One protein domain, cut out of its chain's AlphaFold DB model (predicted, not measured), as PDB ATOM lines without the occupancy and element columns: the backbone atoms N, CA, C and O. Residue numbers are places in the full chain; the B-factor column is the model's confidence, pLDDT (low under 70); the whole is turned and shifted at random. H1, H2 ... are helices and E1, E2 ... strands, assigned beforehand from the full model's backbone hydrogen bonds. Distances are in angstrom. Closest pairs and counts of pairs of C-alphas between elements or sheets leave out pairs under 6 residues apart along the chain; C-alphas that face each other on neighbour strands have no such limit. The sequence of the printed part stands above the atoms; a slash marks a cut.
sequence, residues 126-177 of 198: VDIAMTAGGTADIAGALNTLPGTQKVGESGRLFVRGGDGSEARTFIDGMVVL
ATOM      1  N   VAL A 126     -40.570  32.135 -44.471       77.69
ATOM      2  CA  VAL A 126     -41.163  32.568 -43.193       77.69
ATOM      3  C   VAL A 126     -40.545  31.846 -41.991       77.69
ATOM      4  O   VAL A 126     -40.272  32.481 -40.977       77.69
ATOM      5  N   ASP A 127     -40.235  30.554 -42.127       76.94
ATOM      6  CA  ASP A 127     -39.621  29.760 -41.059       76.94
ATOM      7  C   ASP A 127     -38.199  30.263 -40.776       76.94
ATOM      8  O   ASP A 127     -37.799  30.403 -39.623       76.94
ATOM      9  N   ILE A 128     -37.454  30.614 -41.830       75.81
ATOM     10  CA  ILE A 128     -36.104  31.190 -41.732       75.81
ATOM     11  C   ILE A 128     -36.151  32.570 -41.061       75.81
ATOM     12  O   ILE A 128     -35.331  32.861 -40.190       75.81
ATOM     13  N   ALA A 129     -37.130  33.407 -41.418       74.75
ATOM     14  CA  ALA A 129     -37.309  34.730 -40.820       74.75
ATOM     15  C   ALA A 129     -37.715  34.663 -39.336       74.75
ATOM     16  O   ALA A 129     -37.287  35.503 -38.545       74.75
ATOM     17  N   MET A 130     -38.505  33.658 -38.953       76.56
ATOM     18  CA  MET A 130     -38.986  33.457 -37.580       76.56
ATOM     19  C   MET A 130     -38.066  32.571 -36.726       76.56
ATOM     20  O   MET A 130     -38.349  32.343 -35.549       76.56
ATOM     21  N   THR A 131     -36.953  32.084 -37.281       78.38
ATOM     22  CA  THR A 131     -36.001  31.261 -36.534       78.38
ATOM     23  C   THR A 131     -35.272  32.091 -35.471       78.38
ATOM     24  O   THR A 131     -34.559  33.053 -35.775       78.38
ATOM     25  N   ALA A 132     -35.413  31.690 -34.204       69.25
ATOM     26  CA  ALA A 132     -34.781  32.351 -33.066       69.25
ATOM     27  C   ALA A 132     -33.245  32.347 -33.196       69.25
ATOM     28  O   ALA A 132     -32.623  31.298 -33.334       69.25
ATOM     29  N   GLY A 133     -32.630  33.534 -33.163       66.00
ATOM     30  CA  GLY A 133     -31.175  33.696 -33.294       66.00
ATOM     31  C   GLY A 133     -30.635  33.600 -34.727       66.00
ATOM     32  O   GLY A 133     -29.444  33.822 -34.931       66.00
ATOM     33  N   GLY A 134     -31.487  33.330 -35.724       63.09
ATOM     34  CA  GLY A 134     -31.080  33.202 -37.126       63.09
ATOM     35  C   GLY A 134     -30.931  34.527 -37.878       63.09
ATOM     36  O   GLY A 134     -30.353  34.539 -38.957       63.09
ATOM     37  N   THR A 135     -31.416  35.658 -37.347       66.38
ATOM     38  CA  THR A 135     -31.353  36.996 -37.994       66.38
ATOM     39  C   THR A 135     -31.849  37.031 -39.452       66.38
ATOM     40  O   THR A 135     -31.364  37.826 -40.257       66.38
ATOM     41  N   ALA A 136     -32.812  36.166 -39.797       66.00
ATOM     42  CA  ALA A 136     -33.290  35.937 -41.166       66.00
ATOM     43  C   ALA A 136     -32.198  35.489 -42.166       66.00
ATOM     44  O   ALA A 136     -32.320  35.731 -43.369       66.00
ATOM     45  N   ASP A 137     -31.139  34.838 -41.677       74.81
ATOM     46  CA  ASP A 137     -30.084  34.210 -42.472       74.81
ATOM     47  C   ASP A 137     -30.344  32.705 -42.625       74.81
ATOM     48  O   ASP A 137     -30.615  31.990 -41.653       74.81
ATOM     49  N   ILE A 138     -30.203  32.213 -43.856       76.50
ATOM     50  CA  ILE A 138     -30.314  30.791 -44.202       76.50
ATOM     51  C   ILE A 138     -29.321  29.961 -43.381       76.50
ATOM     52  O   ILE A 138     -29.681  28.897 -42.878       76.50
ATOM     53  N   ALA A 139     -28.082  30.436 -43.206       75.81
ATOM     54  CA  ALA A 139     -27.068  29.699 -42.450       75.81
ATOM     55  C   ALA A 139     -27.432  29.596 -40.959       75.81
ATOM     56  O   ALA A 139     -27.246  28.548 -40.338       75.81
ATOM     57  N   GLY A 140     -27.976  30.675 -40.391       74.44
ATOM     58  CA  GLY A 140     -28.476  30.714 -39.019       74.44
ATOM     59  C   GLY A 140     -29.639  29.747 -38.801       74.44
ATOM     60  O   GLY A 140     -29.620  28.982 -37.839       74.44
ATOM     61  N   ALA A 141     -30.596  29.718 -39.729       79.12
ATOM     62  CA  ALA A 141     -31.737  28.810 -39.652       79.12
ATOM     63  C   ALA A 141     -31.359  27.338 -39.866       79.12
ATOM     64  O   ALA A 141     -31.928  26.443 -39.242       79.12
ATOM     65  N   LEU A 142     -30.352  27.062 -40.697       80.25
ATOM     66  CA  LEU A 142     -29.840  25.702 -40.838       80.25
ATOM     67  C   LEU A 142     -29.209  25.203 -39.542       80.25
ATOM     68  O   LEU A 142     -29.419  24.045 -39.229       80.25
ATOM     69  N   ASN A 143     -28.530  26.048 -38.759       79.06
ATOM     70  CA  ASN A 143     -27.924  25.645 -37.482       79.06
ATOM     71  C   ASN A 143     -28.935  25.267 -36.395       79.06
ATOM     72  O   ASN A 143     -28.571  24.561 -35.458       79.06
ATOM     73  N   THR A 144     -30.189  25.716 -36.490       80.38
ATOM     74  CA  THR A 144     -31.228  25.318 -35.527       80.38
ATOM     75  C   THR A 144     -31.776  23.920 -35.791       80.38
ATOM     76  O   THR A 144     -32.574  23.409 -35.004       80.38
ATOM     77  N   LEU A 145     -31.370  23.284 -36.892       82.06
ATOM     78  CA  LEU A 145     -31.785  21.926 -37.191       82.06
ATOM     79  C   LEU A 145     -31.015  20.908 -36.333       82.06
ATOM     80  O   LEU A 145     -29.831  21.066 -36.028       82.06
ATOM     81  N   PRO A 146     -31.666  19.804 -35.935       77.19
ATOM     82  CA  PRO A 146     -30.998  18.761 -35.176       77.19
ATOM     83  C   PRO A 146     -29.924  18.077 -36.030       77.19
ATOM     84  O   PRO A 146     -30.197  17.514 -37.093       77.19
ATOM     85  N   GLY A 147     -28.691  18.087 -35.521       77.00
ATOM     86  CA  GLY A 147     -27.542  17.455 -36.160       77.00
ATOM     87  C   GLY A 147     -26.796  18.341 -37.153       77.00
ATOM     88  O   GLY A 147     -25.924  17.826 -37.835       77.00
ATOM     89  N   THR A 148     -27.088  19.634 -37.252       82.31
ATOM     90  CA  THR A 148     -26.307  20.572 -38.074       82.31
ATOM     91  C   THR A 148     -25.392  21.438 -37.213       82.31
ATOM     92  O   THR A 148     -25.819  21.907 -36.162       82.31
ATOM     93  N   GLN A 149     -24.154  21.674 -37.645       78.88
ATOM     94  CA  GLN A 149     -23.221  22.584 -36.968       78.88
ATOM     95  C   GLN A 149     -22.402  23.378 -37.987       78.88
ATOM     96  O   GLN A 149     -21.921  22.819 -38.969       78.88
ATOM     97  N   LYS A 150     -22.206  24.678 -37.757       74.06
ATOM     98  CA  LYS A 150     -21.345  25.517 -38.603       74.06
ATOM     99  C   LYS A 150     -19.877  25.387 -38.196       74.06
ATOM    100  O   LYS A 150     -19.545  25.521 -37.020       74.06
ATOM    101  N   VAL A 151     -18.991  25.230 -39.179       68.94
ATOM    102  CA  VAL A 151     -17.537  25.351 -38.987       68.94
ATOM    103  C   VAL A 151     -17.170  26.830 -38.937       68.94
ATOM    104  O   VAL A 151     -17.381  27.550 -39.916       68.94
ATOM    105  N   GLY A 152     -16.641  27.284 -37.799       62.31
ATOM    106  CA  GLY A 152     -16.446  28.707 -37.491       62.31
ATOM    107  C   GLY A 152     -15.578  29.490 -38.484       62.31
ATOM    108  O   GLY A 152     -15.786  30.690 -38.628       62.31
ATOM    109  N   GLU A 153     -14.669  28.826 -39.200       61.28
ATOM    110  CA  GLU A 153     -13.690  29.491 -40.073       61.28
ATOM    111  C   GLU A 153     -13.895  29.211 -41.569       61.28
ATOM    112  O   GLU A 153     -13.654  30.078 -42.399       61.28
ATOM    113  N   SER A 154     -14.404  28.030 -41.933       63.72
ATOM    114  CA  SER A 154     -14.546  27.624 -43.342       63.72
ATOM    115  C   SER A 154     -15.939  27.851 -43.933       63.72
ATOM    116  O   SER A 154     -16.144  27.518 -45.095       63.72
ATOM    117  N   GLY A 155     -16.913  28.330 -43.148       64.25
ATOM    118  CA  GLY A 155     -18.271  28.580 -43.654       64.25
ATOM    119  C   GLY A 155     -18.970  27.323 -44.187       64.25
ATOM    120  O   GLY A 155     -19.821  27.414 -45.061       64.25
ATOM    121  N   ARG A 156     -18.609  26.130 -43.700       74.56
ATOM    122  CA  ARG A 156     -19.222  24.847 -44.094       74.56
ATOM    123  C   ARG A 156     -20.188  24.354 -43.019       74.56
ATOM    124  O   ARG A 156     -20.082  24.755 -41.858       74.56
ATOM    125  N   LEU A 157     -21.122  23.487 -43.411       77.31
ATOM    126  CA  LEU A 157     -22.110  22.885 -42.515       77.31
ATOM    127  C   LEU A 157     -21.772  21.409 -42.281       77.31
ATOM    128  O   LEU A 157     -21.795  20.612 -43.215       77.31
ATOM    129  N   PHE A 158     -21.498  21.038 -41.037       82.44
ATOM    130  CA  PHE A 158     -21.460  19.646 -40.610       82.44
ATOM    131  C   PHE A 158     -22.881  19.135 -40.435       82.44
ATOM    132  O   PHE A 158     -23.705  19.799 -39.806       82.44
ATOM    133  N   VAL A 159     -23.167  17.944 -40.955       82.31
ATOM    134  CA  VAL A 159     -24.470  17.292 -40.815       82.31
ATOM    135  C   VAL A 159     -24.253  15.906 -40.217       82.31
ATOM    136  O   VAL A 159     -23.579  15.065 -40.797       82.31
ATOM    137  N   ARG A 160     -24.830  15.670 -39.038       82.44
ATOM    138  CA  ARG A 160     -24.819  14.410 -38.277       82.44
ATOM    139  C   ARG A 160     -23.411  13.844 -38.040       82.44
ATOM    140  O   ARG A 160     -23.227  12.634 -38.083       82.44
ATOM    141  N   GLY A 161     -22.442  14.721 -37.768       76.31
ATOM    142  CA  GLY A 161     -21.057  14.343 -37.466       76.31
ATOM    143  C   GLY A 161     -20.170  14.072 -38.688       76.31
ATOM    144  O   GLY A 161     -19.029  13.668 -38.497       76.31
ATOM    145  N   GLY A 162     -20.675  14.287 -39.908       78.50
ATOM    146  CA  GLY A 162     -19.869  14.258 -41.133       78.50
ATOM    147  C   GLY A 162     -19.005  15.509 -41.310       78.50
ATOM    148  O   GLY A 162     -19.286  16.557 -40.719       78.50
ATOM    149  N   ASP A 163     -17.968  15.397 -42.141       80.06
ATOM    150  CA  ASP A 163     -17.053  16.506 -42.436       80.06
ATOM    151  C   ASP A 163     -17.689  17.522 -43.402       80.06
ATOM    152  O   ASP A 163     -18.597  17.226 -44.182       80.06
ATOM    153  N   GLY A 164     -17.198  18.757 -43.383       71.62
ATOM    154  CA  GLY A 164     -17.759  19.877 -44.131       71.62
ATOM    155  C   GLY A 164     -17.627  19.713 -45.645       71.62
ATOM    156  O   GLY A 164     -18.299  20.425 -46.383       71.62
ATOM    157  N   SER A 165     -16.774  18.800 -46.123       74.06
ATOM    158  CA  SER A 165     -16.673  18.429 -47.541       74.06
ATOM    159  C   SER A 165     -17.687  17.376 -47.993       74.06
ATOM    160  O   SER A 165     -17.837  17.157 -49.196       74.06
ATOM    161  N   GLU A 166     -18.368  16.705 -47.064       78.56
ATOM    162  CA  GLU A 166     -19.395  15.710 -47.386       78.56
ATOM    163  C   GLU A 166     -20.750  16.373 -47.660       78.56
ATOM    164  O   GLU A 166     -21.525  15.903 -48.497       78.56
ATOM    165  N   ALA A 167     -21.016  17.508 -47.010       78.19
ATOM    166  CA  ALA A 167     -22.182  18.332 -47.284       78.19
ATOM    167  C   ALA A 167     -21.954  19.184 -48.543       78.19
ATOM    168  O   ALA A 167     -21.055  20.021 -48.600       78.19
ATOM    169  N   ARG A 168     -22.797  18.988 -49.561       80.00
ATOM    170  CA  ARG A 168     -22.808  19.814 -50.774       80.00
ATOM    171  C   ARG A 168     -24.026  20.719 -50.773       80.00
ATOM    172  O   ARG A 168     -25.145  20.241 -50.590       80.00
ATOM    173  N   THR A 169     -23.808  21.998 -51.041       79.50
ATOM    174  CA  THR A 169     -24.891  22.967 -51.200       79.50
ATOM    175  C   THR A 169     -25.163  23.188 -52.677       79.50
ATOM    176  O   THR A 169     -24.238  23.344 -53.472       79.50
ATOM    177  N   PHE A 170     -26.443  23.211 -53.038       82.94
ATOM    178  CA  PHE A 170     -26.892  23.515 -54.388       82.94
ATOM    179  C   PHE A 170     -27.801  24.739 -54.354       82.94
ATOM    180  O   PHE A 170     -28.688  24.819 -53.506       82.94
ATOM    181  N   ILE A 171     -27.590  25.671 -55.280       80.56
ATOM    182  CA  ILE A 171     -28.476  26.814 -55.522       80.56
ATOM    183  C   ILE A 171     -28.925  26.700 -56.976       80.56
ATOM    184  O   ILE A 171     -28.086  26.567 -57.865       80.56
ATOM    185  N   ASP A 172     -30.238  26.653 -57.203       78.56
ATOM    186  CA  ASP A 172     -30.840  26.498 -58.536       78.56
ATOM    187  C   ASP A 172     -30.278  25.304 -59.338       78.56
ATOM    188  O   ASP A 172     -30.107  25.352 -60.552       78.56
ATOM    189  N   GLY A 173     -29.945  24.212 -58.636       77.38
ATOM    190  CA  GLY A 173     -29.400  22.985 -59.226       77.38
ATOM    191  C   GLY A 173     -27.889  22.994 -59.493       77.38
ATOM    192  O   GLY A 173     -27.335  21.953 -59.843       77.38
ATOM    193  N   MET A 174     -27.194  24.113 -59.277       81.44
ATOM    194  CA  MET A 174     -25.736  24.207 -59.416       81.44
ATOM    195  C   MET A 174     -25.035  24.042 -58.070       81.44
ATOM    196  O   MET A 174     -25.492  24.571 -57.058       81.44
ATOM    197  N   VAL A 175     -23.906  23.324 -58.054       80.81
ATOM    198  CA  VAL A 175     -23.108  23.137 -56.835       80.81
ATOM    199  C   VAL A 175     -22.391  24.431 -56.454       80.81
ATOM    200  O   VAL A 175     -21.724  25.056 -57.277       80.81
ATOM    201  N   VAL A 176     -22.502  24.808 -55.186       79.12
ATOM    202  CA  VAL A 176     -21.837  25.973 -54.602       79.12
ATOM    203  C   VAL A 176     -20.824  25.478 -53.577       79.12
ATOM    204  O   VAL A 176     -21.180  24.797 -52.619       79.12
ATOM    205  N   LEU A 177     -19.548  25.799 -53.808       71.06
ATOM    206  CA  LEU A 177     -18.429  25.327 -52.981       71.06
ATOM    207  C   LEU A 177     -18.326  26.059 -51.636       71.06
ATOM    208  O   LEU A 177     -17.870  25.471 -50.658       71.06
TER     209      LEU A 177
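What this domain is: This is residues 126 to 177 of the 198 residues of the protein "TonB-dependent receptor plug" of Bacteroidetes bacterium OLB12 (UniProt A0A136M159). This is a small, loosely joined chain of parts: the short helix H2 and the strand hairpin E1 and E2 sit side by side in the middle, with the short helix H1 at one end and a second strand hairpin, E3 and E4, as an arm at the other. Residues 170 to 175 of that arm stick out from the rest. The printed part has 52 residues, with two named helices and then four named strands in the order H1 H2 E1 E2 E3 E4; both two-strand sheets, E1 - E2 and E3 - E4, are antiparallel. The class is mixed, helices and strands, though under half of the residues are in named elements. The whole is only just compact, close to loose, with a radius of gyration of the C-alphas of 11.4 A and spans of 28 by 26 by 19 A.

How they stand to each other: Look first at E1, residues 148 to 150, and E2, residues 157 to 159, a hairpin whose directions stand at 155 degrees. N 149 and O 158 are within hydrogen-bond range at 2.9 A, and N 158 and O 149 at 2.8 A. Next find H2, residues 138 to 143: it has 3 pairs of C-alphas within 8 A with E1, and the closest C-alphas of the two are those of Asn 143 and Gln 149, 5.6 A apart. H2 and E2 are near each other, with 6 pairs of C-alphas within 10 A. Farther out is H1, residues 126 to 130, close but not clearly touching H2; their closest C-alphas, those of Ile 128 and Ala 141, are 5.4 A apart. H1 is apart from E1 and E2. E3, residues 169 to 171, and E4, residues 174 to 176, form the other antiparallel hairpin, at 130 degrees, with N 176 and O 169 within hydrogen-bond range at 2.8 A. Both are apart from H1, H2, E1 and E2. In H1 and H2 every O i to N i+4 pair is within hydrogen-bond range.

Where its parts are: Find C-alpha 148 at (-26.307, 20.572, -38.074); from there E1 runs 7.0 A to C-alpha 150, and E2 covers 6.3 A. H2 is 8.8 A long. Go back to C-alpha 126 at (-41.163, 32.568, -43.193), where H1 begins its 6.1 A. E3 measures 6.8 A, and E4 runs 6.4 A to C-alpha 176 at (-21.837, 25.973, -54.602).

The domain as a whole: The two C-alphas farthest apart are those of Ala 132 and Met 174, at 29.0 A. The printed part has no cut and no long link; H2 to E1 and E3 to E4 are tight. Look for low confidence, under 70, at residues 132 to 136 and 151 to 155; the mean pLDDT of the printed part is 75.6.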